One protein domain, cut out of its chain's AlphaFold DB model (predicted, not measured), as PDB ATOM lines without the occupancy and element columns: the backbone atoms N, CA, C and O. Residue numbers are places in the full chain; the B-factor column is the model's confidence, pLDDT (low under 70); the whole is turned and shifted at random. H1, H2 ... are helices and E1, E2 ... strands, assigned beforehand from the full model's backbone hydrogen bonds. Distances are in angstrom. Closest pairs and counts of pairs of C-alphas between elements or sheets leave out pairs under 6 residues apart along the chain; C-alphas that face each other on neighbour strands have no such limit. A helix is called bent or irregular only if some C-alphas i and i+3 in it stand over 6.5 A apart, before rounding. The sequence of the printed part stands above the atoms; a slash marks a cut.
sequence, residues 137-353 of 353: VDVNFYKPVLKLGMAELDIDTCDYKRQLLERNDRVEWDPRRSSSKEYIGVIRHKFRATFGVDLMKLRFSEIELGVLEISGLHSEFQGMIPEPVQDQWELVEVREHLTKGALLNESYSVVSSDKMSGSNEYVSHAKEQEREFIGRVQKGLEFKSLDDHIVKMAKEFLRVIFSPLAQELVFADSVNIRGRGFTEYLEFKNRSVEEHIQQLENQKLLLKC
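Overview. This is residues 137 to 353 of the 353 residues of an uncharacterized protein of Gallionella sp (UniProt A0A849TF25). The model is a long rod: a strongly twisted sheet of E1, E2, E5, E6 and E7, built on the long hairpin E1 and E2, runs lengthwise and curls round H2 on one face, with H3 over part of the opposite face. H3 reaches on to a small sheet, E3, E4 and E8, near which H4 begins; residues 338 to 353, of which 338 to 350 belong to H4, stick out and add to the length. The printed part has 217 residues, with four named helices and eight named strands in the order H1 E1 E2 E3 E4 E5 E6 E7 H2 H3 E8 H4. The large sheet is branched, with antiparallel neighbours; the small one has the order E3, E4, E8 and is mixed. The class is mixed, helices and strands, and the whole is extended, with a radius of gyration of the C-alphas of 29.4 A and spans of 113 by 37 by 24 A.

Arrangement. E2, residues 179 to 198, has E1, residues 147 to 168, on one side, with N 159 and O 187 at 2.8 A. On the other side are E5, residues 219 to 226, with N 194 and O 223 at 2.9 A, and E6, residues 232 to 242, with N 182 and O 239 at 2.8 A. E6 forms a hairpin with E7, residues 251 to 257; N 240 and O 253 are 2.8 A apart. E1 bends by 96 degrees at residue 150 and E2 by 73 degrees at residue 192. H2, residues 264 to 282, and H3, residues 285 to 309, are on opposite faces of this sheet; the closest C-alphas of E2 and H2 are Gly 185 and Ala 270, 6.8 A, and of E5 and H3 Ser 219 and Asp 291, 5.2 A. H3 has a kink of 46 degrees near residue 292 and is irregular, with C-alphas 286 and 289 8.2 A apart. In the second sheet E4, residues 211 to 215, is antiparallel to E3, residues 203 to 208, with N 213 and O 205 at 2.8 A, and parallel to E8, residues 312 to 316, with N 212 and O 312 at 2.8 A. H3 and H4, residues 326 to 350, are on one face of it, two layers, one of helices and one of strands. H1, residues 139 to 142, only just touches H4, residues 327 to 331 alone, with 3 pairs of C-alphas within 8 A, the closest those of Val 139 and Leu 330, 6.6 A. Each O i to N i+4 pair is within hydrogen-bond range in H4, 14 of 15 in H2 and 14 of 21 in H3; H1 is too short for such a pair.

Along the chain. E1 is 51.6 A long, from C-alpha 147 at (299.964, 338.712, 219.422), and E2 51.0 A. E6 is 29.7 A, H2 27.1 A and H3 36.2 A. H4, 36.7 A, ends with C-alpha 350 at (285.994, 381.512, 209.717).

Size, cuts and confidence. The C-alphas of Leu 247 and Cys 353, the two farthest apart, are 114.8 A apart. The printed part has no cut, and no link is long. Mean pLDDT of the printed part is 82.0; 30 residues are under 70, among them 170 to 176 and 256 to 265.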
ATOM      1  N   VAL A 137     294.942 357.116 218.391       80.38
ATOM      2  CA  VAL A 137     295.707 355.933 218.791       80.38
ATOM      3  C   VAL A 137     296.712 355.618 217.690       80.38
ATOM      4  O   VAL A 137     296.330 355.479 216.527       80.38
ATOM      5  N   ASP A 138     298.000 355.510 218.021       76.88
ATOM      6  CA  ASP A 138     299.024 355.180 217.026       76.88
ATOM      7  C   ASP A 138     298.923 353.708 216.604       76.88
ATOM      8  O   ASP A 138     299.321 352.798 217.328       76.88
ATOM      9  N   VAL A 139     298.397 353.465 215.403       74.88
ATOM     10  CA  VAL A 139     298.234 352.115 214.841       74.88
ATOM     11  C   VAL A 139     299.591 351.448 214.587       74.88
ATOM     12  O   VAL A 139     299.704 350.226 214.683       74.88
ATOM     13  N   ASN A 140     300.638 352.223 214.282       73.44
ATOM     14  CA  ASN A 140     301.958 351.676 213.967       73.44
ATOM     15  C   ASN A 140     302.653 351.100 215.201       73.44
ATOM     16  O   ASN A 140     303.435 350.163 215.061       73.44
ATOM     17  N   PHE A 141     302.322 351.597 216.392       74.31
ATOM     18  CA  PHE A 141     302.816 351.044 217.649       74.31
ATOM     19  C   PHE A 141     302.297 349.618 217.903       74.31
ATOM     20  O   PHE A 141     303.028 348.784 218.428       74.31
ATOM     21  N   TYR A 142     301.061 349.309 217.489       70.94
ATOM     22  CA  TYR A 142     300.419 348.019 217.787       70.94
ATOM     23  C   TYR A 142     300.506 346.989 216.653       70.94
ATOM     24  O   TYR A 142     300.364 345.794 216.906       70.94
ATOM     25  N   LYS A 143     300.792 347.407 215.412       68.00
ATOM     26  CA  LYS A 143     301.035 346.497 214.273       68.00
ATOM     27  C   LYS A 143     302.103 345.408 214.525       68.00
ATOM     28  O   LYS A 143     301.922 344.310 214.004       68.00
ATOM     29  N   PRO A 144     303.183 345.638 215.298       61.97
ATOM     30  CA  PRO A 144     304.151 344.593 215.641       61.97
ATOM     31  C   PRO A 144     303.656 343.627 216.729       61.97
ATOM     32  O   PRO A 144     304.160 342.514 216.827       61.97
ATOM     33  N   VAL A 145     302.675 344.038 217.543       68.06
ATOM     34  CA  VAL A 145     302.222 343.344 218.766       68.06
ATOM     35  C   VAL A 145     300.810 342.780 218.575       68.06
ATOM     36  O   VAL A 145     299.961 342.820 219.462       68.06
ATOM     37  N   LEU A 146     300.525 342.254 217.382       68.31
ATOM     38  CA  LEU A 146     299.226 341.642 217.073       68.31
ATOM     39  C   LEU A 146     298.959 340.390 217.914       68.31
ATOM     40  O   LEU A 146     297.807 340.059 218.177       68.31
ATOM     41  N   LYS A 147     300.023 339.727 218.376       75.00
ATOM     42  CA  LYS A 147     299.964 338.712 219.422       75.00
ATOM     43  C   LYS A 147     300.420 339.343 220.720       75.00
ATOM     44  O   LYS A 147     301.587 339.695 220.872       75.00
ATOM     45  N   LEU A 148     299.481 339.505 221.634       75.19
ATOM     46  CA  LEU A 148     299.740 340.147 222.903       75.19
ATOM     47  C   LEU A 148     300.025 339.088 223.958       75.19
ATOM     48  O   LEU A 148     299.088 338.430 224.408       75.19
ATOM     49  N   GLY A 149     301.300 338.904 224.297       76.62
ATOM     50  CA  GLY A 149     301.731 338.019 225.375       76.62
ATOM     51  C   GLY A 149     301.378 338.635 226.723       76.62
ATOM     52  O   GLY A 149     301.838 339.725 227.044       76.62
ATOM     53  N   MET A 150     300.532 337.953 227.487       79.06
ATOM     54  CA  MET A 150     300.016 338.424 228.777       79.06
ATOM     55  C   MET A 150     300.650 337.722 229.964       79.06
ATOM     56  O   MET A 150     300.742 338.297 231.045       79.06
ATOM     57  N   ALA A 151     301.037 336.464 229.777       80.44
ATOM     58  CA  ALA A 151     301.623 335.645 230.817       80.44
ATOM     59  C   ALA A 151     302.779 334.837 230.241       80.44
ATOM     60  O   ALA A 151     302.638 334.187 229.204       80.44
ATOM     61  N   GLU A 152     303.897 334.856 230.953       84.25
ATOM     62  CA  GLU A 152     305.007 333.935 230.757       84.25
ATOM     63  C   GLU A 152     305.103 333.050 231.993       84.25
ATOM     64  O   GLU A 152     305.065 333.546 233.120       84.25
ATOM     65  N   LEU A 153     305.175 331.740 231.779       84.44
ATOM     66  CA  LEU A 153     305.212 330.756 232.852       84.44
ATOM     67  C   LEU A 153     306.331 329.760 232.604       84.44
ATOM     68  O   LEU A 153     306.391 329.155 231.534       84.44
ATOM     69  N   ASP A 154     307.163 329.564 233.621       85.75
ATOM     70  CA  ASP A 154     308.094 328.446 233.677       85.75
ATOM     71  C   ASP A 154     307.326 327.217 234.178       85.75
ATOM     72  O   ASP A 154     306.754 327.217 235.273       85.75
ATOM     73  N   ILE A 155     307.251 326.184 233.343       85.06
ATOM     74  CA  ILE A 155     306.456 324.982 233.589       85.06
ATOM     75  C   ILE A 155     307.401 323.804 233.793       85.06
ATOM     76  O   ILE A 155     308.229 323.516 232.932       85.06
ATOM     77  N   ASP A 156     307.228 323.110 234.917       88.19
ATOM     78  CA  ASP A 156     307.833 321.810 235.216       88.19
ATOM     79  C   ASP A 156     306.689 320.804 235.371       88.19
ATOM     80  O   ASP A 156     305.936 320.850 236.348       88.19
ATOM     81  N   THR A 157     306.494 319.956 234.363       88.69
ATOM     82  CA  THR A 157     305.401 318.978 234.347       88.69
ATOM     83  C   THR A 157     305.898 317.601 233.944       88.69
ATOM     84  O   THR A 157     306.869 317.458 233.206       88.69
ATOM     85  N   CYS A 158     305.219 316.574 234.442       89.62
ATOM     86  CA  CYS A 158     305.550 315.183 234.194       89.62
ATOM     87  C   CYS A 158     304.431 314.539 233.376       89.62
ATOM     88  O   CYS A 158     303.289 314.479 233.834       89.62
ATOM     89  N   ASP A 159     304.758 314.028 232.193       90.62
ATOM     90  CA  ASP A 159     303.823 313.276 231.364       90.62
ATOM     91  C   ASP A 159     304.026 311.772 231.576       90.62
ATOM     92  O   ASP A 159     305.116 311.226 231.384       90.62
ATOM     93  N   TYR A 160     302.954 311.106 232.004       92.62
ATOM     94  CA  TYR A 160     302.906 309.665 232.216       92.62
ATOM     95  C   TYR A 160     302.025 309.019 231.157       92.62
ATOM     96  O   TYR A 160     300.839 309.342 231.043       92.62
ATOM     97  N   LYS A 161     302.571 308.032 230.447       91.19
ATOM     98  CA  LYS A 161     301.821 307.229 229.486       91.19
ATOM     99  C   LYS A 161     301.992 305.748 229.774       91.19
ATOM    100  O   LYS A 161     303.104 305.242 229.912       91.19
ATOM    101  N   ARG A 162     300.861 305.045 229.804       90.88
ATOM    102  CA  ARG A 162     300.794 303.583 229.813       90.88
ATOM    103  C   ARG A 162     299.961 303.122 228.631       90.88
ATOM    104  O   ARG A 162     298.810 303.531 228.498       90.88
ATOM    105  N   GLN A 163     300.535 302.278 227.782       89.56
ATOM    106  CA  GLN A 163     299.871 301.798 226.575       89.56
ATOM    107  C   GLN A 163     300.076 300.296 226.414       89.56
ATOM    108  O   GLN A 163     301.201 299.809 226.421       89.56
ATOM    109  N   LEU A 164     298.977 299.561 226.250       87.88
ATOM    110  CA  LEU A 164     299.023 298.150 225.889       87.88
ATOM    111  C   LEU A 164     299.489 298.029 224.433       87.88
ATOM    112  O   LEU A 164     298.855 298.589 223.540       87.88
ATOM    113  N   LEU A 165     300.594 297.322 224.210       85.31
ATOM    114  CA  LEU A 165     301.184 297.127 222.886       85.31
ATOM    115  C   LEU A 165     300.666 295.846 222.247       85.31
ATOM    116  O   LEU A 165     300.155 295.845 221.132       85.31
ATOM    117  N   GLU A 166     300.770 294.751 222.993       84.38
ATOM    118  CA  GLU A 166     300.394 293.421 222.538       84.38
ATOM    119  C   GLU A 166     299.658 292.694 223.653       84.38
ATOM    120  O   GLU A 166     300.021 292.782 224.829       84.38
ATOM    121  N   ARG A 167     298.642 291.925 223.272       83.75
ATOM    122  CA  ARG A 167     297.920 291.044 224.178       83.75
ATOM    123  C   ARG A 167     297.765 289.684 223.523       83.75
ATOM    124  O   ARG A 167     297.042 289.542 222.543       83.75
ATOM    125  N   ASN A 168     298.448 288.697 224.084       80.50
ATOM    126  CA  ASN A 168     298.344 287.306 223.675       80.50
ATOM    127  C   ASN A 168     297.517 286.558 224.714       80.50
ATOM    128  O   ASN A 168     298.054 285.926 225.629       80.50
ATOM    129  N   ASP A 169     296.200 286.657 224.556       74.75
ATOM    130  CA  ASP A 169     295.248 285.859 225.315       74.75
ATOM    131  C   ASP A 169     295.250 284.430 224.761       74.75
ATOM    132  O   ASP A 169     294.949 284.198 223.588       74.75
ATOM    133  N   ARG A 170     295.622 283.459 225.598       69.38
ATOM    134  CA  ARG A 170     295.546 282.037 225.251       69.38
ATOM    135  C   ARG A 170     294.243 281.435 225.766       69.38
ATOM    136  O   ARG A 170     293.667 281.899 226.748       69.38
ATOM    137  N   VAL A 171     293.789 280.384 225.085       60.72
ATOM    138  CA  VAL A 171     292.616 279.597 225.489       60.72
ATOM    139  C   VAL A 171     292.931 278.860 226.794       60.72
ATOM    140  O   VAL A 171     294.066 278.448 227.016       60.72
ATOM    141  N   GLU A 172     291.910 278.664 227.629       55.44
ATOM    142  CA  GLU A 172     291.962 278.170 229.016       55.44
ATOM    143  C   GLU A 172     292.759 276.859 229.230       55.44
ATOM    144  O   GLU A 172     293.114 276.534 230.360       55.44
ATOM    145  N   TRP A 173     293.029 276.080 228.170       56.81
ATOM    146  CA  TRP A 173     293.672 274.755 228.228       56.81
ATOM    147  C   TRP A 173     295.115 274.738 227.674       56.81
ATOM    148  O   TRP A 173     295.734 273.674 227.627       56.81
ATOM    149  N   ASP A 174     295.669 275.879 227.240       60.19
ATOM    150  CA  ASP A 174     297.074 275.972 226.811       60.19
ATOM    151  C   ASP A 174     298.006 275.999 228.046       60.19
ATOM    152  O   ASP A 174     297.865 276.873 228.903       60.19
ATOM    153  N   PRO A 175     298.981 275.076 228.173       59.81
ATOM    154  CA  PRO A 175     299.930 275.065 229.291       59.81
ATOM    155  C   PRO A 175     300.890 276.272 229.312       59.81
ATOM    156  O   PRO A 175     301.629 276.453 230.283       59.81
ATOM    157  N   ARG A 176     300.927 277.091 228.254       64.50
ATOM    158  CA  ARG A 176     301.732 278.320 228.175       64.50
ATOM    159  C   ARG A 176     300.956 279.512 228.759       64.50
ATOM    160  O   ARG A 176     299.759 279.643 228.542       64.50
ATOM    161  N   ARG A 177     301.643 280.413 229.475       70.81
ATOM    162  CA  ARG A 177     301.022 281.596 230.111       70.81
ATOM    163  C   ARG A 177     300.501 282.596 229.063       70.81
ATOM    164  O   ARG A 177     301.156 282.786 228.033       70.81
ATOM    165  N   SER A 178     299.376 283.265 229.338       79.31
ATOM    166  CA  SER A 178     298.971 284.455 228.573       79.31
ATOM    167  C   SER A 178     299.900 285.617 228.927       79.31
ATOM    168  O   SER A 178     300.281 285.778 230.094       79.31
ATOM    169  N   SER A 179     300.275 286.402 227.921       82.31
ATOM    170  CA  SER A 179     301.255 287.483 228.047       82.31
ATOM    171  C   SER A 179     300.688 288.781 227.488       82.31
ATOM    172  O   SER A 179     300.147 288.789 226.379       82.31
ATOM    173  N   SER A 180     300.876 289.888 228.195       85.94
ATOM    174  CA  SER A 180     300.643 291.228 227.657       85.94
ATOM    175  C   SER A 180     301.906 292.065 227.733       85.94
ATOM    176  O   SER A 180     302.608 292.039 228.740       85.94
ATOM    177  N   LYS A 181     302.189 292.827 226.679       85.50
ATOM    178  CA  LYS A 181     303.265 293.817 226.670       85.50
ATOM    179  C   LYS A 181     302.679 295.204 226.819       85.50
ATOM    180  O   LYS A 181     301.765 295.577 226.087       85.50
ATOM    181  N   GLU A 182     303.238 295.974 227.732       88.06
ATOM    182  CA  GLU A 182     302.821 297.337 228.015       88.06
ATOM    183  C   GLU A 182     304.017 298.278 227.936       88.06
ATOM    184  O   GLU A 182     305.065 298.027 228.526       88.06
ATOM    185  N   TYR A 183     303.839 299.381 227.224       88.31
ATOM    186  CA  TYR A 183     304.727 300.528 227.260       88.31
ATOM    187  C   TYR A 183     304.436 301.367 228.502       88.31
ATOM    188  O   TYR A 183     303.270 301.657 228.792       88.31
ATOM    189  N   ILE A 184     305.494 301.779 229.200       89.75
ATOM    190  CA  ILE A 184     305.434 302.751 230.289       89.75
ATOM    191  C   ILE A 184     306.487 303.829 230.026       89.75
ATOM    192  O   ILE A 184     307.685 303.541 229.971       89.75
ATOM    193  N   GLY A 185     306.019 305.065 229.875       89.94
ATOM    194  CA  GLY A 185     306.843 306.249 229.666       89.94
ATOM    195  C   GLY A 185     306.560 307.315 230.720       89.94
ATOM    196  O   GLY A 185     305.402 307.636 230.992       89.94
ATOM    197  N   VAL A 186     307.625 307.853 231.310       90.75
ATOM    198  CA  VAL A 186     307.612 309.008 232.212       90.75
ATOM    199  C   VAL A 186     308.647 310.000 231.698       90.75
ATOM    200  O   VAL A 186     309.846 309.707 231.687       90.75
ATOM    201  N   ILE A 187     308.183 311.169 231.279       89.88
ATOM    202  CA  ILE A 187     309.017 312.261 230.779       89.88
ATOM    203  C   ILE A 187     308.713 313.524 231.576       89.88
ATOM    204  O   ILE A 187     307.553 313.883 231.781       89.88
ATOM    205  N   ARG A 188     309.763 314.191 232.050       89.94
ATOM    206  CA  ARG A 188     309.665 315.496 232.693       89.94
ATOM    207  C   ARG A 188     310.018 316.578 231.684       89.94
ATOM    208  O   ARG A 188     311.134 316.611 231.165       89.94
ATOM    209  N   HIS A 189     309.066 317.471 231.455       87.81
ATOM    210  CA  HIS A 189     309.181 318.602 230.553       87.81
ATOM    211  C   HIS A 189     309.445 319.881 231.338       87.81
ATOM    212  O   HIS A 189     308.725 320.190 232.290       87.81
ATOM    213  N   LYS A 190     310.451 320.638 230.893       88.44
ATOM    214  CA  LYS A 190     310.775 321.971 231.412       88.44
ATOM    215  C   LYS A 190     310.815 322.978 230.280       88.44
ATOM    216  O   LYS A 190     311.660 322.899 229.388       88.44
ATOM    217  N   PHE A 191     309.878 323.914 230.287       87.12
ATOM    218  CA  PHE A 191     309.780 324.919 229.235       87.12
ATOM    219  C   PHE A 191     309.132 326.198 229.744       87.12
ATOM    220  O   PHE A 191     308.340 326.183 230.686       87.12
ATOM    221  N   ARG A 192     309.432 327.304 229.061       87.94
ATOM    222  CA  ARG A 192     308.725 328.566 229.250       87.94
ATOM    223  C   ARG A 192     307.621 328.683 228.215       87.94
ATOM    224  O   ARG A 192     307.897 328.637 227.017       87.94
ATOM    225  N   ALA A 193     306.381 328.840 228.657       86.69
ATOM    226  CA  ALA A 193     305.247 329.077 227.772       86.69
ATOM    227  C   ALA A 193     304.798 330.533 227.836       86.69
ATOM    228  O   ALA A 193     304.720 331.121 228.916       86.69
ATOM    229  N   THR A 194     304.449 331.082 226.676       87.75
ATOM    230  CA  THR A 194     303.837 332.403 226.556       87.75
ATOM    231  C   THR A 194     302.375 332.241 226.167       87.75
ATOM    232  O   THR A 194     302.046 331.625 225.148       87.75
ATOM    233  N   PHE A 195     301.492 332.831 226.965       86.12
ATOM    234  CA  PHE A 195     300.055 332.855 226.729       86.12
ATOM    235  C   PHE A 195     299.569 334.275 226.532       86.12
ATOM    236  O   PHE A 195     300.120 335.225 227.093       86.12
ATOM    237  N   GLY A 196     298.502 334.429 225.761       89.44
ATOM    238  CA  GLY A 196     297.997 335.751 225.469       89.44
ATOM    239  C   GLY A 196     296.753 335.757 224.609       89.44
ATOM    240  O   GLY A 196     296.016 334.780 224.549       89.44
ATOM    241  N   VAL A 197     296.530 336.880 223.938       89.50
ATOM    242  CA  VAL A 197     295.386 337.087 223.046       89.50
ATOM    243  C   VAL A 197     295.884 337.501 221.670       89.50
ATOM    244  O   VAL A 197     296.803 338.313 221.546       89.50
ATOM    245  N   ASP A 198     295.270 336.948 220.629       88.38
ATOM    246  CA  ASP A 198     295.472 337.395 219.255       88.38
ATOM    247  C   ASP A 198     294.524 338.563 218.937       88.38
ATOM    248  O   ASP A 198     293.313 338.392 218.775       88.38
ATOM    249  N   LEU A 199     295.084 339.768 218.833       87.88
ATOM    250  CA  LEU A 199     294.333 340.987 218.539       87.88
ATOM    251  C   LEU A 199     293.706 340.959 217.136       87.88
ATOM    252  O   LEU A 199     292.721 341.657 216.898       87.88
ATOM    253  N   MET A 200     294.211 340.138 216.206       86.38
ATOM    254  CA  MET A 200     293.646 340.018 214.853       86.38
ATOM    255  C   MET A 200     292.310 339.277 214.827       86.38
ATOM    256  O   MET A 200     291.508 339.460 213.902       86.38
ATOM    257  N   LYS A 201     292.053 338.441 215.835       89.62
ATOM    258  CA  LYS A 201     290.794 337.700 215.974       89.62
ATOM    259  C   LYS A 201     289.697 338.534 216.625       89.62
ATOM    260  O   LYS A 201     288.523 338.208 216.467       89.62
ATOM    261  N   LEU A 202     290.065 339.639 217.273       91.81
ATOM    262  CA  LEU A 202     289.106 340.557 217.871       91.81
ATOM    263  C   LEU A 202     288.257 341.250 216.804       91.81
ATOM    264  O   LEU A 202     288.714 341.572 215.700       91.81
ATOM    265  N   ARG A 203     286.996 341.483 217.154       93.94
ATOM    266  CA  ARG A 203     286.019 342.175 216.318       93.94
ATOM    267  C   ARG A 203     285.381 343.306 217.106       93.94
ATOM    268  O   ARG A 203     284.906 343.089 218.218       93.94
ATOM    269  N   PHE A 204     285.372 344.488 216.500       93.94
ATOM    270  CA  PHE A 204     284.939 345.743 217.107       93.94
ATOM    271  C   PHE A 204     283.666 346.242 216.431       93.94
ATOM    272  O   PHE A 204     283.629 346.382 215.203       93.94
ATOM    273  N   SER A 205     282.627 346.511 217.217       93.00
ATOM    274  CA  SER A 205     281.362 347.047 216.719       93.00
ATOM    275  C   SER A 205     280.841 348.165 217.626       93.00
ATOM    276  O   SER A 205     280.973 348.109 218.843       93.00
ATOM    277  N   GLU A 206     280.286 349.218 217.031       89.81
ATOM    278  CA  GLU A 206     279.602 350.274 217.782       89.81
ATOM    279  C   GLU A 206     278.121 349.925 217.841       89.81
ATOM    280  O   GLU A 206     277.457 349.902 216.803       89.81
ATOM    281  N   ILE A 207     277.626 349.619 219.042       86.75
ATOM    282  CA  ILE A 207     276.208 349.298 219.259       86.75
ATOM    283  C   ILE A 207     275.416 350.595 219.425       86.75
ATOM    284  O   ILE A 207     274.410 350.809 218.753       86.75
ATOM    285  N   GLU A 208     275.899 351.474 220.302       85.44
ATOM    286  CA  GLU A 208     275.257 352.737 220.659       85.44
ATOM    287  C   GLU A 208     276.287 353.870 220.718       85.44
ATOM    288  O   GLU A 208     277.503 353.649 220.711       85.44
ATOM    289  N   LEU A 209     275.799 355.112 220.783       82.31
ATOM    290  CA  LEU A 209     276.639 356.297 220.944       82.31
ATOM    291  C   LEU A 209     277.492 356.175 222.214       82.31
ATOM    292  O   LEU A 209     276.991 356.294 223.326       82.31
ATOM    293  N   GLY A 210     278.795 355.969 222.024       82.31
ATOM    294  CA  GLY A 210     279.761 355.869 223.118       82.31
ATOM    295  C   GLY A 210     279.995 354.457 223.656       82.31
ATOM    296  O   GLY A 210     280.824 354.317 224.548       82.31
ATOM    297  N   VAL A 211     279.351 353.422 223.103       90.31
ATOM    298  CA  VAL A 211     279.534 352.025 223.532       90.31
ATOM    299  C   VAL A 211     280.221 351.216 222.435       90.31
ATOM    300  O   VAL A 211     279.708 351.080 221.321       90.31
ATOM    301  N   LEU A 212     281.387 350.660 222.765       91.88
ATOM    302  CA  LEU A 212     282.183 349.803 221.897       91.88
ATOM    303  C   LEU A 212     282.086 348.353 222.371       91.88
ATOM    304  O   LEU A 212     282.571 347.992 223.444       91.88
ATOM    305  N   GLU A 213     281.488 347.512 221.541       93.94
ATOM    306  CA  GLU A 213     281.467 346.071 221.736       93.94
ATOM    307  C   GLU A 213     282.730 345.437 221.156       93.94
ATOM    308  O   GLU A 213     283.087 345.656 219.993       93.94
ATOM    309  N   ILE A 214     283.380 344.609 221.967       94.38
ATOM    310  CA  ILE A 214     284.538 343.808 221.591       94.38
ATOM    311  C   ILE A 214     284.158 342.335 221.717       94.38
ATOM    312  O   ILE A 214     283.769 341.869 222.788       94.38
ATOM    313  N   SER A 215     284.305 341.587 220.629       93.38
ATOM    314  CA  SER A 215     284.033 340.147 220.581       93.38
ATOM    315  C   SER A 215     285.228 339.357 220.045       93.38
ATOM    316  O   SER A 215     286.154 339.928 219.464       93.38
ATOM    317  N   GLY A 216     285.215 338.036 220.253       90.00
ATOM    318  CA  GLY A 216     286.303 337.135 219.841       90.00
ATOM    319  C   GLY A 216     287.505 337.130 220.786       90.00
ATOM    320  O   GLY A 216     288.608 336.768 220.380       90.00
ATOM    321  N   LEU A 217     287.308 337.561 222.035       91.19
ATOM    322  CA  LEU A 217     288.353 337.586 223.049       91.19
ATOM    323  C   LEU A 217     288.549 336.189 223.646       91.19
ATOM    324  O   LEU A 217     287.794 335.773 224.525       91.19
ATOM    325  N   HIS A 218     289.585 335.490 223.191       88.50
ATOM    326  CA  HIS A 218     289.944 334.164 223.682       88.50
ATOM    327  C   HIS A 218     291.431 334.091 224.030       88.50
ATOM    328  O   HIS A 218     292.270 334.700 223.364       88.50
ATOM    329  N   SER A 219     291.726 333.357 225.100       89.00
ATOM    330  CA  SER A 219     293.084 332.986 225.487       89.00
ATOM    331  C   SER A 219     293.652 332.003 224.466       89.00
ATOM    332  O   SER A 219     292.972 331.065 224.049       89.00
ATOM    333  N   GLU A 220     294.893 332.229 224.049       86.75
ATOM    334  CA  GLU A 220     295.609 331.363 223.125       86.75
ATOM    335  C   GLU A 220     297.067 331.186 223.552       86.75
ATOM    336  O   GLU A 220     297.734 332.106 224.038       86.75
ATOM    337  N   PHE A 221     297.582 329.981 223.315       86.00
ATOM    338  CA  PHE A 221     299.001 329.684 223.425       86.00
ATOM    339  C   PHE A 221     299.761 330.370 222.283       86.00
ATOM    340  O   PHE A 221     299.477 330.144 221.104       86.00
ATOM    341  N   GLN A 222     300.730 331.223 222.621       83.94
ATOM    342  CA  GLN A 222     301.463 332.029 221.640       83.94
ATOM    343  C   GLN A 222     302.817 331.430 221.263       83.94
ATOM    344  O   GLN A 222     303.322 331.712 220.174       83.94
ATOM    345  N   GLY A 223     303.373 330.575 222.121       83.94
ATOM    346  CA  GLY A 223     304.611 329.858 221.857       83.94
ATOM    347  C   GLY A 223     305.207 329.222 223.107       83.94
ATOM    348  O   GLY A 223     304.807 329.523 224.231       83.94
ATOM    349  N   MET A 224     306.186 328.345 222.888       84.44
ATOM    350  CA  MET A 224     307.056 327.811 223.934       84.44
ATOM    351  C   MET A 224     308.506 328.077 223.570       84.44
ATOM    352  O   MET A 224     308.903 327.937 222.410       84.44
ATOM    353  N   ILE A 225     309.289 328.422 224.579       80.25
ATOM    354  CA  ILE A 225     310.737 328.469 224.513       80.25
ATOM    355  C   ILE A 225     311.215 327.280 225.352       80.25
ATOM    356  O   ILE A 225     311.019 327.290 226.571       80.25
ATOM    357  N   PRO A 226     311.778 326.228 224.729       73.12
ATOM    358  CA  PRO A 226     312.353 325.132 225.491       73.12
ATOM    359  C   PRO A 226     313.511 325.669 226.334       73.12
ATOM    360  O   PRO A 226     314.331 326.455 225.848       73.12
ATOM    361  N   GLU A 227     313.575 325.264 227.601       71.88
ATOM    362  CA  GLU A 227     314.743 325.568 228.417       71.88
ATOM    363  C   GLU A 227     315.950 324.749 227.925       71.88
ATOM    364  O   GLU A 227     315.787 323.670 227.354       71.88
ATOM    365  N   PRO A 228     317.191 325.224 228.137       59.06
ATOM    366  CA  PRO A 228     318.394 324.484 227.747       59.06
ATOM    367  C   PRO A 228     318.519 323.112 228.438       59.06
ATOM    368  O   PRO A 228     319.312 322.277 228.003       59.06
ATOM    369  N   VAL A 229     317.738 322.863 229.495       56.72
ATOM    370  CA  VAL A 229     317.579 321.538 230.096       56.72
ATOM    371  C   VAL A 229     316.589 320.750 229.238       56.72
ATOM    372  O   VAL A 229     315.381 320.900 229.384       56.72
ATOM    373  N   GLN A 230     317.123 319.938 228.322       63.34
ATOM    374  CA  GLN A 230     316.357 318.991 227.508       63.34
ATOM    375  C   GLN A 230     315.408 318.148 228.366       63.34
ATOM    376  O   GLN A 230     315.732 317.826 229.512       63.34
ATOM    377  N   ASP A 231     314.281 317.760 227.769       70.38
ATOM    378  CA  ASP A 231     313.331 316.816 228.347       70.38
ATOM    379  C   ASP A 231     314.049 315.629 228.998       70.38
ATOM    380  O   ASP A 231     314.880 314.950 228.384       70.38
ATOM    381  N   GLN A 232     313.737 315.395 230.271       80.00
ATOM    382  CA  GLN A 232     314.370 314.346 231.057       80.00
ATOM    383  C   GLN A 232     313.443 313.142 231.091       80.00
ATOM    384  O   GLN A 232     312.409 313.152 231.758       80.00
ATOM    385  N   TRP A 233     313.816 312.089 230.369       81.88
ATOM    386  CA  TRP A 233     313.174 310.791 230.519       81.88
ATOM    387  C   TRP A 233     313.509 310.231 231.901       81.88
ATOM    388  O   TRP A 233     314.663 309.925 232.190       81.88
ATOM    389  N   GLU A 234     312.498 310.113 232.757       85.25
ATOM    390  CA  GLU A 234     312.637 309.469 234.065       85.25
ATOM    391  C   GLU A 234     312.446 307.955 233.961       85.25
ATOM    392  O   GLU A 234     313.039 307.199 234.726       85.25
ATOM    393  N   LEU A 235     311.618 307.509 233.009       84.31
ATOM    394  CA  LEU A 235     311.367 306.097 232.753       84.31
ATOM    395  C   LEU A 235     310.958 305.877 231.296       84.31
ATOM    396  O   LEU A 235     310.028 306.514 230.808       84.31
ATOM    397  N   VAL A 236     311.600 304.922 230.624       84.69
ATOM    398  CA  VAL A 236     311.148 304.395 229.330       84.69
ATOM    399  C   VAL A 236     311.386 302.900 229.308       84.69
ATOM    400  O   VAL A 236     312.528 302.444 229.239       84.69
ATOM    401  N   GLU A 237     310.309 302.128 229.351       85.56
ATOM    402  CA  GLU A 237     310.419 300.676 229.319       85.56
ATOM    403  C   GLU A 237     309.189 299.998 228.727       85.56
ATOM    404  O   GLU A 237     308.078 300.534 228.709       85.56
ATOM    405  N   VAL A 238     309.407 298.772 228.258       83.00
ATOM    406  CA  VAL A 238     308.333 297.853 227.893       83.00
ATOM    407  C   VAL A 238     308.330 296.718 228.902       83.00
ATOM    408  O   VAL A 238     309.309 295.977 229.030       83.00
ATOM    409  N   ARG A 239     307.222 296.581 229.627       85.75
ATOM    410  CA  ARG A 239     306.999 295.497 230.580       85.75
ATOM    411  C   ARG A 239     306.192 294.398 229.920       85.75
ATOM    412  O   ARG A 239     305.162 294.658 229.308       85.75
ATOM    413  N   GLU A 240     306.635 293.165 230.091       83.81
ATOM    414  CA  GLU A 240     305.817 291.992 229.829       83.81
ATOM    415  C   GLU A 240     305.212 291.523 231.142       83.81
ATOM    416  O   GLU A 240     305.893 291.306 232.149       83.81
ATOM    417  N   HIS A 241     303.898 291.397 231.116       84.56
ATOM    418  CA  HIS A 241     303.095 290.844 232.176       84.56
ATOM    419  C   HIS A 241     302.689 289.433 231.776       84.56
ATOM    420  O   HIS A 241     301.980 289.224 230.792       84.56
ATOM    421  N   LEU A 242     303.170 288.458 232.539       80.44
ATOM    422  CA  LEU A 242     302.789 287.065 232.387       80.44
ATOM    423  C   LEU A 242     301.722 286.750 233.427       80.44
ATOM    424  O   LEU A 242     302.003 286.694 234.627       80.44
ATOM    425  N   THR A 243     300.503 286.524 232.950       77.19
ATOM    426  CA  THR A 243     299.356 286.179 233.796       77.19
ATOM    427  C   THR A 243     299.556 284.838 234.504       77.19
ATOM    428  O   THR A 243     300.302 283.959 234.050       77.19
ATOM    429  N   LYS A 244     298.890 284.684 235.655       67.06
ATOM    430  CA  LYS A 244     298.947 283.468 236.470       67.06
ATOM    431  C   LYS A 244     298.430 282.267 235.671       67.06
ATOM    432  O   LYS A 244     297.279 282.249 235.246       67.06
ATOM    433  N   GLY A 245     299.286 281.262 235.498       64.69
ATOM    434  CA  GLY A 245     298.916 279.969 234.919       64.69
ATOM    435  C   GLY A 245     298.580 278.942 236.003       64.69
ATOM    436  O   GLY A 245     298.744 279.205 237.193       64.69
ATOM    437  N   ALA A 246     298.182 277.732 235.602       61.25
ATOM    438  CA  ALA A 246     297.793 276.661 236.531       61.25
ATOM    439  C   ALA A 246     298.886 276.267 237.554       61.25
ATOM    440  O   ALA A 246     298.567 275.817 238.650       61.25
ATOM    441  N   LEU A 247     300.170 276.445 237.214       59.72
ATOM    442  CA  LEU A 247     301.321 276.005 238.021       59.72
ATOM    443  C   LEU A 247     302.295 277.131 238.389       59.72
ATOM    444  O   LEU A 247     303.323 276.888 239.016       59.72
ATOM    445  N   LEU A 248     302.026 278.356 237.947       64.88
ATOM    446  CA  LEU A 248     303.022 279.415 237.927       64.88
ATOM    447  C   LEU A 248     302.415 280.759 238.332       64.88
ATOM    448  O   LEU A 248     301.371 281.155 237.814       64.88
ATOM    449  N   ASN A 249     303.110 281.465 239.226       71.88
ATOM    450  CA  ASN A 249     302.704 282.783 239.704       71.88
ATOM    451  C   ASN A 249     302.815 283.848 238.609       71.88
ATOM    452  O   ASN A 249     303.625 283.743 237.686       71.88
ATOM    453  N   GLU A 250     301.997 284.880 238.766       77.12
ATOM    454  CA  GLU A 250     302.064 286.112 237.991       77.12
ATOM    455  C   GLU A 250     303.456 286.740 238.108       77.12
ATOM    456  O   GLU A 250     304.064 286.740 239.184       77.12
ATOM    457  N   SER A 251     303.988 287.241 236.996       78.44
ATOM    458  CA  SER A 251     305.305 287.873 236.984       78.44
ATOM    459  C   SER A 251     305.355 289.038 236.012       78.44
ATOM    460  O   SER A 251     304.815 288.957 234.908       78.44
ATOM    461  N   TYR A 252     306.066 290.084 236.418       79.75
ATOM    462  CA  TYR A 252     306.428 291.208 235.571       79.75
ATOM    463  C   TYR A 252     307.910 291.104 235.236       79.75
ATOM    464  O   TYR A 252     308.737 290.933 236.134       79.75
ATOM    465  N   SER A 253     308.245 291.225 233.960       79.69
ATOM    466  CA  SER A 253     309.628 291.337 233.506       79.69
ATOM    467  C   SER A 253     309.763 292.523 232.574       79.69
ATOM    468  O   SER A 253     308.933 292.732 231.691       79.69
ATOM    469  N   VAL A 254     310.822 293.304 232.760       78.19
ATOM    470  CA  VAL A 254     311.158 294.364 231.817       78.19
ATOM    471  C   VAL A 254     311.798 293.707 230.598       78.19
ATOM    472  O   VAL A 254     312.867 293.110 230.700       78.19
ATOM    473  N   VAL A 255     311.102 293.754 229.462       71.25
ATOM    474  CA  VAL A 255     311.562 293.161 228.193       71.25
ATOM    475  C   VAL A 255     312.696 293.993 227.611       71.25
ATOM    476  O   VAL A 255     313.624 293.466 227.003       71.25
ATOM    477  N   SER A 256     312.614 295.308 227.806       64.25
ATOM    478  CA  SER A 256     313.629 296.262 227.391       64.25
ATOM    479  C   SER A 256     313.587 297.473 228.316       64.25
ATOM    480  O   SER A 256     312.538 298.108 228.457       64.25
ATOM    481  N   SER A 257     314.720 297.756 228.958       59.12
ATOM    482  CA  SER A 257     314.962 298.974 229.732       59.12
ATOM    483  C   SER A 257     316.211 299.658 229.208       59.12
ATOM    484  O   SER A 257     317.258 299.026 229.061       59.12
ATOM    485  N   ASP A 258     316.065 300.951 228.975       54.53
ATOM    486  CA  ASP A 258     317.097 301.977 228.963       54.53
ATOM    487  C   ASP A 258     318.514 301.569 228.514       54.53
ATOM    488  O   ASP A 258     319.418 301.269 229.295       54.53
ATOM    489  N   LYS A 259     318.698 301.597 227.198       50.09
ATOM    490  CA  LYS A 259     319.764 302.347 226.522       50.09
ATOM    491  C   LYS A 259     319.197 302.678 225.154       50.09
ATOM    492  O   LYS A 259     318.676 301.784 224.499       50.09
ATOM    493  N   MET A 260     319.249 303.929 224.701       50.47
ATOM    494  CA  MET A 260     318.907 304.330 223.324       50.47
ATOM    495  C   MET A 260     319.851 303.666 222.295       50.47
ATOM    496  O   MET A 260     320.677 304.305 221.653       50.47
ATOM    497  N   SER A 261     319.820 302.343 222.197       46.75
ATOM    498  CA  SER A 261     320.724 301.509 221.420       46.75
ATOM    499  C   SER A 261     320.025 300.179 221.153       46.75
ATOM    500  O   SER A 261     320.345 299.161 221.755       46.75
ATOM    501  N   GLY A 262     319.061 300.185 220.229       45.78
ATOM    502  CA  GLY A 262     318.932 299.035 219.332       45.78
ATOM    503  C   GLY A 262     317.553 298.437 219.072       45.78
ATOM    504  O   GLY A 262     317.444 297.751 218.060       45.78
ATOM    505  N   SER A 263     316.498 298.684 219.858       54.16
ATOM    506  CA  SER A 263     315.153 298.206 219.472       54.16
ATOM    507  C   SER A 263     314.219 299.357 219.108       54.16
ATOM    508  O   SER A 263     313.889 300.198 219.941       54.16
ATOM    509  N   ASN A 264     313.791 299.368 217.842       60.00
ATOM    510  CA  ASN A 264     312.963 300.405 217.211       60.00
ATOM    511  C   ASN A 264     311.615 300.667 217.907       60.00
ATOM    512  O   ASN A 264     311.033 301.729 217.708       60.00
ATOM    513  N   GLU A 265     311.118 299.720 218.704       63.09
ATOM    514  CA  GLU A 265     309.722 299.678 219.145       63.09
ATOM    515  C   GLU A 265     309.402 300.662 220.291       63.09
ATOM    516  O   GLU A 265     308.428 301.406 220.208       63.09
ATOM    517  N   TYR A 266     310.248 300.788 221.325       71.81
ATOM    518  CA  TYR A 266     310.009 301.794 222.380       71.81
ATOM    519  C   TYR A 266     310.364 303.219 221.933       71.81
ATOM    520  O   TYR A 266     309.762 304.176 222.414       71.81
ATOM    521  N   VAL A 267     311.292 303.383 220.980       73.50
ATOM    522  CA  VAL A 267     311.650 304.703 220.426       73.50
ATOM    523  C   VAL A 267     310.470 305.313 219.667       73.50
ATOM    524  O   VAL A 267     310.262 306.526 219.739       73.50
ATOM    525  N   SER A 268     309.671 304.505 218.959       81.19
ATOM    526  CA  SER A 268     308.461 305.003 218.296       81.19
ATOM    527  C   SER A 268     307.399 305.463 219.289       81.19
ATOM    528  O   SER A 268     306.836 306.537 219.085       81.19
ATOM    529  N   HIS A 269     307.177 304.715 220.375       84.81
ATOM    530  CA  HIS A 269     306.193 305.083 221.399       84.81
ATOM    531  C   HIS A 269     306.627 306.295 222.225       84.81
ATOM    532  O   HIS A 269     305.813 307.178 222.475       84.81
ATOM    533  N   ALA A 270     307.917 306.407 222.547       83.31
ATOM    534  CA  ALA A 270     308.482 307.588 223.198       83.31
ATOM    535  C   ALA A 270     308.291 308.860 222.348       83.31
ATOM    536  O   ALA A 270     307.788 309.870 222.834       83.31
ATOM    537  N   LYS A 271     308.587 308.791 221.042       85.44
ATOM    538  CA  LYS A 271     308.350 309.901 220.096       85.44
ATOM    539  C   LYS A 271     306.872 310.205 219.865       85.44
ATOM    540  O   LYS A 271     306.523 311.298 219.421       85.44
ATOM    541  N   GLU A 272     306.001 309.217 220.013       88.50
ATOM    542  CA  GLU A 272     304.554 309.410 219.932       88.50
ATOM    543  C   GLU A 272     304.035 310.127 221.178       88.50
ATOM    544  O   GLU A 272     303.310 311.106 221.036       88.50
ATOM    545  N   GLN A 273     304.474 309.711 222.370       89.31
ATOM    546  CA  GLN A 273     304.164 310.385 223.629       89.31
ATOM    547  C   GLN A 273     304.600 311.857 223.605       89.31
ATOM    548  O   GLN A 273     303.786 312.739 223.863       89.31
ATOM    549  N   GLU A 274     305.841 312.134 223.203       87.00
ATOM    550  CA  GLU A 274     306.364 313.503 223.090       87.00
ATOM    551  C   GLU A 274     305.525 314.357 222.117       87.00
ATOM    552  O   GLU A 274     305.133 315.483 222.427       87.00
ATOM    553  N   ARG A 275     305.161 313.802 220.951       87.88
ATOM    554  CA  ARG A 275     304.301 314.493 219.973       87.88
ATOM    555  C   ARG A 275     302.893 314.743 220.500       87.88
ATOM    556  O   ARG A 275     302.330 315.805 220.234       87.88
ATOM    557  N   GLU A 276     302.314 313.787 221.217       90.19
ATOM    558  CA  GLU A 276     301.011 313.956 221.856       90.19
ATOM    559  C   GLU A 276     301.059 315.057 222.912       90.19
ATOM    560  O   GLU A 276     300.193 315.932 222.896       90.19
ATOM    561  N   PHE A 277     302.080 315.058 223.773       88.06
ATOM    562  CA  PHE A 277     302.269 316.080 224.795       88.06
ATOM    563  C   PHE A 277     302.391 317.478 224.176       88.06
ATOM    564  O   PHE A 277     301.598 318.365 224.503       88.06
ATOM    565  N   ILE A 278     303.288 317.657 223.198       85.00
ATOM    566  CA  ILE A 278     303.432 318.924 222.464       85.00
ATOM    567  C   ILE A 278     302.093 319.328 221.830       85.00
ATOM    568  O   ILE A 278     301.692 320.490 221.902       85.00
ATOM    569  N   GLY A 279     301.355 318.373 221.260       86.62
ATOM    570  CA  GLY A 279     300.027 318.612 220.703       86.62
ATOM    571  C   GLY A 279     298.994 319.072 221.741       86.62
ATOM    572  O   GLY A 279     298.155 319.917 221.422       86.62
ATOM    573  N   ARG A 280     299.030 318.557 222.978       88.06
ATOM    574  CA  ARG A 280     298.145 319.001 224.074       88.06
ATOM    575  C   ARG A 280     298.513 320.399 224.571       88.06
ATOM    576  O   ARG A 280     297.612 321.220 224.752       88.06
ATOM    577  N   VAL A 281     299.810 320.682 224.708       85.19
ATOM    578  CA  VAL A 281     300.343 322.002 225.088       85.19
ATOM    579  C   VAL A 281     299.971 323.062 224.052       85.19
ATOM    580  O   VAL A 281     299.412 324.094 224.411       85.19
ATOM    581  N   GLN A 282     300.172 322.786 222.760       81.88
ATOM    582  CA  GLN A 282     299.808 323.705 221.673       81.88
ATOM    583  C   GLN A 282     298.303 323.990 221.607       81.88
ATOM    584  O   GLN A 282     297.895 325.085 221.227       81.88
ATOM    585  N   LYS A 283     297.467 323.016 221.987       83.56
ATOM    586  CA  LYS A 283     296.012 323.190 222.108       83.56
ATOM    587  C   LYS A 283     295.592 323.913 223.396       83.56
ATOM    588  O   LYS A 283     294.397 324.091 223.605       83.56
ATOM    589  N   GLY A 284     296.534 324.269 224.273       78.12
ATOM    590  CA  GLY A 284     296.262 324.918 225.557       78.12
ATOM    591  C   GLY A 284     295.519 324.033 226.562       78.12
ATOM    592  O   GLY A 284     294.995 324.537 227.550       78.12
ATOM    593  N   LEU A 285     295.443 322.713 226.336       80.94
ATOM    594  CA  LEU A 285     294.633 321.816 227.173       80.94
ATOM    595  C   LEU A 285     295.145 321.745 228.614       80.94
ATOM    596  O   LEU A 285     294.335 321.668 229.534       80.94
ATOM    597  N   GLU A 286     296.462 321.823 228.790       78.00
ATOM    598  CA  GLU A 286     297.135 321.785 230.095       78.00
ATOM    599  C   GLU A 286     296.943 323.091 230.900       78.00
ATOM    600  O   GLU A 286     297.230 323.134 232.093       78.00
ATOM    601  N   PHE A 287     296.433 324.161 230.271       80.75
ATOM    602  CA  PHE A 287     296.451 325.525 230.823       80.75
ATOM    603  C   PHE A 287     295.086 326.213 230.856       80.75
ATOM    604  O   PHE A 287     295.011 327.411 231.115       80.75
ATOM    605  N   LYS A 288     293.994 325.465 230.669       83.62
ATOM    606  CA  LYS A 288     292.626 326.017 230.674       83.62
ATOM    607  C   LYS A 288     292.272 326.809 231.935       83.62
ATOM    608  O   LYS A 288     291.456 327.719 231.883       83.62
ATOM    609  N   SER A 289     292.882 326.487 233.076       85.31
ATOM    610  CA  SER A 289     292.684 327.222 234.334       85.31
ATOM    611  C   SER A 289     293.188 328.672 234.286       85.31
ATOM    612  O   SER A 289     292.784 329.498 235.108       85.31
ATOM    613  N   LEU A 290     294.065 328.998 233.335       84.56
ATOM    614  CA  LEU A 290     294.630 330.332 233.152       84.56
ATOM    615  C   LEU A 290     293.825 331.190 232.177       84.56
ATOM    616  O   LEU A 290     294.012 332.408 232.170       84.56
ATOM    617  N   ASP A 291     292.920 330.593 231.397       87.12
ATOM    618  CA  ASP A 291     292.184 331.291 230.342       87.12
ATOM    619  C   ASP A 291     291.426 332.505 230.890       87.12
ATOM    620  O   ASP A 291     291.566 333.609 230.362       87.12
ATOM    621  N   ASP A 292     290.719 332.345 232.011       89.12
ATOM    622  CA  ASP A 292     289.975 333.435 232.653       89.12
ATOM    623  C   ASP A 292     290.889 334.585 233.102       89.12
ATOM    624  O   ASP A 292     290.537 335.762 232.982       89.12
ATOM    625  N   HIS A 293     292.089 334.262 233.593       88.00
ATOM    626  CA  HIS A 293     293.065 335.252 234.046       88.00
ATOM    627  C   HIS A 293     293.667 336.016 232.865       88.00
ATOM    628  O   HIS A 293     293.758 337.244 232.909       88.00
ATOM    629  N   ILE A 294     294.025 335.308 231.792       88.06
ATOM    630  CA  ILE A 294     294.556 335.890 230.555       88.06
ATOM    631  C   ILE A 294     293.511 336.802 229.913       88.06
ATOM    632  O   ILE A 294     293.812 337.947 229.571       88.06
ATOM    633  N   VAL A 295     292.262 336.338 229.820       91.00
ATOM    634  CA  VAL A 295     291.140 337.128 229.306       91.00
ATOM    635  C   VAL A 295     290.913 338.366 230.170       91.00
ATOM    636  O   VAL A 295     290.739 339.457 229.630       91.00
ATOM    637  N   LYS A 296     290.959 338.250 231.501       91.12
ATOM    638  CA  LYS A 296     290.816 339.403 232.401       91.12
ATOM    639  C   LYS A 296     291.921 340.440 232.184       91.12
ATOM    640  O   LYS A 296     291.609 341.621 232.052       91.12
ATOM    641  N   MET A 297     293.183 340.017 232.092       87.88
ATOM    642  CA  MET A 297     294.302 340.920 231.789       87.88
ATOM    643  C   MET A 297     294.130 341.594 230.424       87.88
ATOM    644  O   MET A 297     294.344 342.797 230.299       87.88
ATOM    645  N   ALA A 298     293.651 340.853 229.422       90.19
ATOM    646  CA  ALA A 298     293.352 341.403 228.106       90.19
ATOM    647  C   ALA A 298     292.235 342.442 228.119       90.19
ATOM    648  O   ALA A 298     292.362 343.472 227.460       90.19
ATOM    649  N   LYS A 299     291.172 342.221 228.898       92.19
ATOM    650  CA  LYS A 299     290.102 343.211 229.077       92.19
ATOM    651  C   LYS A 299     290.650 344.514 229.656       92.19
ATOM    652  O   LYS A 299     290.335 345.579 229.132       92.19
ATOM    653  N   GLU A 300     291.493 344.443 230.687       89.75
ATOM    654  CA  GLU A 300     292.103 345.642 231.280       89.75
ATOM    655  C   GLU A 300     293.068 346.340 230.319       89.75
ATOM    656  O   GLU A 300     293.030 347.559 230.175       89.75
ATOM    657  N   PHE A 301     293.879 345.580 229.588       88.56
ATOM    658  CA  PHE A 301     294.758 346.142 228.570       88.56
ATOM    659  C   PHE A 301     293.978 346.887 227.477       88.56
ATOM    660  O   PHE A 301     294.309 348.023 227.137       88.56
ATOM    661  N   LEU A 302     292.903 346.283 226.957       89.69
ATOM    662  CA  LEU A 302     292.044 346.920 225.958       89.69
ATOM    663  C   LEU A 302     291.384 348.184 226.525       89.69
ATOM    664  O   LEU A 302     291.344 349.203 225.839       89.69
ATOM    665  N   ARG A 303     290.949 348.175 227.792       91.19
ATOM    666  CA  ARG A 303     290.445 349.382 228.470       91.19
ATOM    667  C   ARG A 303     291.469 350.507 228.506       91.19
ATOM    668  O   ARG A 303     291.085 351.652 228.304       91.19
ATOM    669  N   VAL A 304     292.748 350.202 228.719       87.38
ATOM    670  CA  VAL A 304     293.822 351.207 228.703       87.38
ATOM    671  C   VAL A 304     294.058 351.746 227.291       87.38
ATOM    672  O   VAL A 304     294.114 352.958 227.115       87.38
ATOM    673  N   ILE A 305     294.138 350.881 226.273       85.62
ATOM    674  CA  ILE A 305     294.336 351.320 224.879       85.62
ATOM    675  C   ILE A 305     293.201 352.222 224.403       85.62
ATOM    676  O   ILE A 305     293.445 353.224 223.733       85.62
ATOM    677  N   PHE A 306     291.963 351.845 224.712       87.00
ATOM    678  CA  PHE A 306     290.775 352.547 224.242       87.00
ATOM    679  C   PHE A 306     290.303 353.644 225.204       87.00
ATOM    680  O   PHE A 306     289.369 354.374 224.872       87.00
ATOM    681  N   SER A 307     290.973 353.840 226.345       86.12
ATOM    682  CA  SER A 307     290.660 354.922 227.285       86.12
ATOM    683  C   SER A 307     290.631 356.310 226.630       86.12
ATOM    684  O   SER A 307     289.740 357.092 226.971       86.12
ATOM    685  N   PRO A 308     291.524 356.647 225.670       83.88
ATOM    686  CA  PRO A 308     291.494 357.945 225.008       83.88
ATOM    687  C   PRO A 308     290.234 358.169 224.168       83.88
ATOM    688  O   PRO A 308     289.863 359.317 223.949       83.88
ATOM    689  N   LEU A 309     289.544 357.109 223.727       82.56
ATOM    690  CA  LEU A 309     288.294 357.239 222.974       82.56
ATOM    691  C   LEU A 309     287.103 357.635 223.858       82.56
ATOM    692  O   LEU A 309     286.067 358.017 223.317       82.56
ATOM    693  N   ALA A 310     287.243 357.575 225.189       79.62
ATOM    694  CA  ALA A 310     286.173 357.846 226.151       79.62
ATOM    695  C   ALA A 310     284.886 357.042 225.868       79.62
ATOM    696  O   ALA A 310     283.779 357.542 226.058       79.62
ATOM    697  N   GLN A 311     285.049 355.805 225.392       84.94
ATOM    698  CA  GLN A 311     283.961 354.871 225.120       84.94
ATOM    699  C   GLN A 311     283.869 353.822 226.226       84.94
ATOM    700  O   GLN A 311     284.883 353.385 226.777       84.94
ATOM    701  N   GLU A 312     282.650 353.394 226.525       89.56
ATOM    702  CA  GLU A 312     282.409 352.239 227.377       89.56
ATOM    703  C   GLU A 312     282.694 350.957 226.591       89.56
ATOM    704  O   GLU A 312     282.209 350.787 225.472       89.56
ATOM    705  N   LEU A 313     283.498 350.058 227.168       92.62
ATOM    706  CA  LEU A 313     283.830 348.780 226.543       92.62
ATOM    707  C   LEU A 313     282.942 347.664 227.084       92.62
ATOM    708  O   LEU A 313     283.009 347.331 228.271       92.62
ATOM    709  N   VAL A 314     282.194 347.029 226.187       93.31
ATOM    710  CA  VAL A 314     281.390 345.838 226.472       93.31
ATOM    711  C   VAL A 314     282.039 344.638 225.793       93.31
ATOM    712  O   VAL A 314     282.370 344.682 224.611       93.31
ATOM    713  N   PHE A 315     282.241 343.553 226.537       93.25
ATOM    714  CA  PHE A 315     282.836 342.327 226.005       93.25
ATOM    715  C   PHE A 315     281.745 341.290 225.770       93.25
ATOM    716  O   PHE A 315     281.084 340.883 226.724       93.25
ATOM    717  N   ALA A 316     281.577 340.869 224.518       91.81
ATOM    718  CA  ALA A 316     280.593 339.868 224.130       91.81
ATOM    719  C   ALA A 316     281.232 338.477 224.015       91.81
ATOM    720  O   ALA A 316     282.310 338.321 223.433       91.81
ATOM    721  N   ASP A 317     280.529 337.462 224.519       85.38
ATOM    722  CA  ASP A 317     280.979 336.066 224.462       85.38
ATOM    723  C   ASP A 317     280.818 335.461 223.054       85.38
ATOM    724  O   ASP A 317     281.566 334.566 222.660       85.38
ATOM    725  N   SER A 318     279.862 335.961 222.263       87.00
ATOM    726  CA  SER A 318     279.638 335.535 220.879       87.00
ATOM    727  C   SER A 318     280.438 336.373 219.884       87.00
ATOM    728  O   SER A 318     280.427 337.601 219.953       87.00
ATOM    729  N   VAL A 319     281.067 335.723 218.899       84.44
ATOM    730  CA  VAL A 319     281.840 336.407 217.849       84.44
ATOM    731  C   VAL A 319     280.914 337.183 216.910       84.44
ATOM    732  O   VAL A 319     280.131 336.598 216.159       84.44
ATOM    733  N   ASN A 320     281.054 338.507 216.895       87.19
ATOM    734  CA  ASN A 320     280.340 339.373 215.969       87.19
ATOM    735  C   ASN A 320     281.096 339.452 214.632       87.19
ATOM    736  O   ASN A 320     282.012 340.254 214.449       87.19
ATOM    737  N   ILE A 321     280.699 338.614 213.670       84.12
ATOM    738  CA  ILE A 321     281.357 338.493 212.353       84.12
ATOM    739  C   ILE A 321     281.300 339.806 211.551       84.12
ATOM    740  O   ILE A 321     282.147 340.041 210.694       84.12
ATOM    741  N   ARG A 322     280.319 340.677 211.825       86.19
ATOM    742  CA  ARG A 322     280.161 341.974 211.144       86.19
ATOM    743  C   ARG A 322     281.050 343.076 211.727       86.19
ATOM    744  O   ARG A 322     281.120 344.155 211.142       86.19
ATOM    745  N   GLY A 323     281.693 342.827 212.869       87.88
ATOM    746  CA  GLY A 323     282.626 343.764 213.483       87.88
ATOM    747  C   GLY A 323     283.891 343.951 212.645       87.88
ATOM    748  O   GLY A 323     284.274 343.092 211.850       87.88
ATOM    749  N   ARG A 324     284.558 345.086 212.833       92.12
ATOM    750  CA  ARG A 324     285.818 345.411 212.152       92.12
ATOM    751  C   ARG A 324     286.991 344.749 212.859       92.12
ATOM    752  O   ARG A 324     286.927 344.527 214.069       92.12
ATOM    753  N   GLY A 325     288.064 344.454 212.128       90.88
ATOM    754  CA  GLY A 325     289.317 344.023 212.751       90.88
ATOM    755  C   GLY A 325     289.922 345.125 213.631       90.88
ATOM    756  O   GLY A 325     289.595 346.301 213.476       90.88
ATOM    757  N   PHE A 326     290.830 344.761 214.542       88.88
ATOM    758  CA  PHE A 326     291.483 345.714 215.453       88.88
ATOM    759  C   PHE A 326     292.135 346.899 214.721       88.88
ATOM    760  O   PHE A 326     291.841 348.057 215.012       88.88
ATOM    761  N   THR A 327     292.981 346.620 213.729       87.38
ATOM    762  CA  THR A 327     293.678 347.655 212.951       87.38
ATOM    763  C   THR A 327     292.709 348.500 212.127       87.38
ATOM    764  O   THR A 327     292.793 349.725 212.147       87.38
ATOM    765  N   GLU A 328     291.753 347.858 211.457       89.56
ATOM    766  CA  GLU A 328     290.726 348.524 210.648       89.56
ATOM    767  C   GLU A 328     289.863 349.471 211.485       89.56
ATOM    768  O   GLU A 328     289.508 350.563 211.034       89.56
ATOM    769  N   TYR A 329     289.527 349.064 212.711       90.50
ATOM    770  CA  TYR A 329     288.762 349.878 213.642       90.50
ATOM    771  C   TYR A 329     289.541 351.124 214.071       90.50
ATOM    772  O   TYR A 329     289.015 352.235 213.982       90.50
ATOM    773  N   LEU A 330     290.810 350.966 214.465       88.00
ATOM    774  CA  LEU A 330     291.661 352.095 214.846       88.00
ATOM    775  C   LEU A 330     291.878 353.072 213.682       88.00
ATOM    776  O   LEU A 330     291.780 354.283 213.864       88.00
ATOM    777  N   GLU A 331     292.121 352.567 212.472       89.62
ATOM    778  CA  GLU A 331     292.276 353.401 211.275       89.62
ATOM    779  C   GLU A 331     290.988 354.145 210.910       89.62
ATOM    780  O   GLU A 331     291.035 355.298 210.480       89.62
ATOM    781  N   PHE A 332     289.831 353.504 211.078       90.25
ATOM    782  CA  PHE A 332     288.542 354.161 210.898       90.25
ATOM    783  C   PHE A 332     288.314 355.267 211.927       90.25
ATOM    784  O   PHE A 332     287.919 356.371 211.554       90.25
ATOM    785  N   LYS A 333     288.588 355.000 213.209       88.06
ATOM    786  CA  LYS A 333     288.424 356.001 214.266       88.06
ATOM    787  C   LYS A 333     289.374 357.171 214.103       88.06
ATOM    788  O   LYS A 333     288.930 358.310 214.198       88.06
ATOM    789  N   ASN A 334     290.635 356.913 213.775       88.06
ATOM    790  CA  ASN A 334     291.595 357.975 213.503       88.06
ATOM    791  C   ASN A 334     291.158 358.854 212.324       88.06
ATOM    792  O   ASN A 334     291.246 360.072 212.437       88.06
ATOM    793  N   ARG A 335     290.628 358.264 211.241       89.88
ATOM    794  CA  ARG A 335     290.065 359.031 210.117       89.88
ATOM    795  C   ARG A 335     288.878 359.892 210.536       89.88
ATOM    796  O   ARG A 335     288.861 361.078 210.239       89.88
ATOM    797  N   SER A 336     287.930 359.323 211.278       87.81
ATOM    798  CA  SER A 336     286.774 360.076 211.773       87.81
ATOM    799  C   SER A 336     287.192 361.234 212.688       87.81
ATOM    800  O   SER A 336     286.658 362.334 212.573       87.81
ATOM    801  N   VAL A 337     288.182 361.020 213.559       87.12
ATOM    802  CA  VAL A 337     288.758 362.073 214.409       87.12
ATOM    803  C   VAL A 337     289.426 363.164 213.566       87.12
ATOM    804  O   VAL A 337     289.252 364.342 213.854       87.12
ATOM    805  N   GLU A 338     290.160 362.794 212.519       88.81
ATOM    806  CA  GLU A 338     290.839 363.737 211.623       88.81
ATOM    807  C   GLU A 338     289.847 364.588 210.818       88.81
ATOM    808  O   GLU A 338     290.007 365.805 210.742       88.81
ATOM    809  N   GLU A 339     288.761 363.987 210.330       90.31
ATOM    810  CA  GLU A 339     287.656 364.705 209.685       90.31
ATOM    811  C   GLU A 339     287.011 365.734 210.631       90.31
ATOM    812  O   GLU A 339     286.785 366.878 210.232       90.31
ATOM    813  N   HIS A 340     286.763 365.369 211.895       87.19
ATOM    814  CA  HIS A 340     286.216 366.299 212.893       87.19
ATOM    815  C   HIS A 340     287.200 367.423 213.231       87.19
ATOM    816  O   HIS A 340     286.800 368.585 213.300       87.19
ATOM    817  N   ILE A 341     288.491 367.112 213.393       87.69
ATOM    818  CA  ILE A 341     289.528 368.131 213.606       87.69
ATOM    819  C   ILE A 341     289.533 369.123 212.443       87.69
ATOM    820  O   ILE A 341     289.534 370.328 212.679       87.69
ATOM    821  N   GLN A 342     289.466 368.642 211.201       90.88
ATOM    822  CA  GLN A 342     289.480 369.507 210.027       90.88
ATOM    823  C   GLN A 342     288.230 370.398 209.939       90.88
ATOM    824  O   GLN A 342     288.324 371.567 209.559       90.88
ATOM    825  N   GLN A 343     287.058 369.892 210.337       90.56
ATOM    826  CA  GLN A 343     285.838 370.701 210.447       90.56
ATOM    827  C   GLN A 343     285.980 371.813 211.497       90.56
ATOM    828  O   GLN A 343     285.655 372.967 211.207       90.56
ATOM    829  N   LEU A 344     286.511 371.495 212.681       86.88
ATOM    830  CA  LEU A 344     286.741 372.468 213.755       86.88
ATOM    831  C   LEU A 344     287.806 373.507 213.371       86.88
ATOM    832  O   LEU A 344     287.663 374.690 213.676       86.88
ATOM    833  N   GLU A 345     288.860 373.097 212.662       87.62
ATOM    834  CA  GLU A 345     289.881 374.010 212.138       87.62
ATOM    835  C   GLU A 345     289.301 374.987 211.110       87.62
ATOM    836  O   GLU A 345     289.596 376.183 211.172       87.62
ATOM    837  N   ASN A 346     288.421 374.518 210.220       90.88
ATOM    838  CA  ASN A 346     287.723 375.380 209.267       90.88
ATOM    839  C   ASN A 346     286.802 376.388 209.974       90.88
ATOM    840  O   ASN A 346     286.806 377.568 209.623       90.88
ATOM    841  N   GLN A 347     286.056 375.964 211.001       87.25
ATOM    842  CA  GLN A 347     285.230 376.866 211.818       87.25
ATOM    843  C   GLN A 347     286.077 377.921 212.540       87.25
ATOM    844  O   GLN A 347     285.760 379.109 212.513       87.25
ATOM    845  N   LYS A 348     287.210 377.509 213.117       86.81
ATOM    846  CA  LYS A 348     288.172 378.417 213.751       86.81
ATOM    847  C   LYS A 348     288.735 379.445 212.765       86.81
ATOM    848  O   LYS A 348     289.012 380.575 213.159       86.81
ATOM    849  N   LEU A 349     288.942 379.059 211.505       87.75
ATOM    850  CA  LEU A 349     289.442 379.953 210.462       87.75
ATOM    851  C   LEU A 349     288.385 380.988 210.052       87.75
ATOM    852  O   LEU A 349     288.729 382.156 209.903       87.75
ATOM    853  N   LEU A 350     287.110 380.592 209.976       86.31
ATOM    854  CA  LEU A 350     285.994 381.512 209.717       86.31
ATOM    855  C   LEU A 350     285.832 382.578 210.809       86.31
ATOM    856  O   LEU A 350     285.494 383.704 210.482       86.31
ATOM    857  N   LEU A 351     286.106 382.254 212.075       80.56
ATOM    858  CA  LEU A 351     286.027 383.208 213.196       80.56
ATOM    859  C   LEU A 351     287.213 384.186 213.272       80.56
ATOM    860  O   LEU A 351     287.167 385.157 214.027       80.56
ATOM    861  N   LYS A 352     288.301 383.904 212.542       78.19
ATOM    862  CA  LYS A 352     289.485 384.774 212.448       78.19
ATOM    863  C   LYS A 352     289.418 385.767 211.286       78.19
ATOM    864  O   LYS A 352     290.157 386.752 211.323       78.19
ATOM    865  N   CYS A 353     288.633 385.459 210.254       65.88
ATOM    866  CA  CYS A 353     288.350 386.345 209.126       65.88
ATOM    867  C   CYS A 353     287.247 387.332 209.500       65.88
ATOM    868  O   CYS A 353     287.362 388.496 209.056       65.88
TER     869      CYS A 353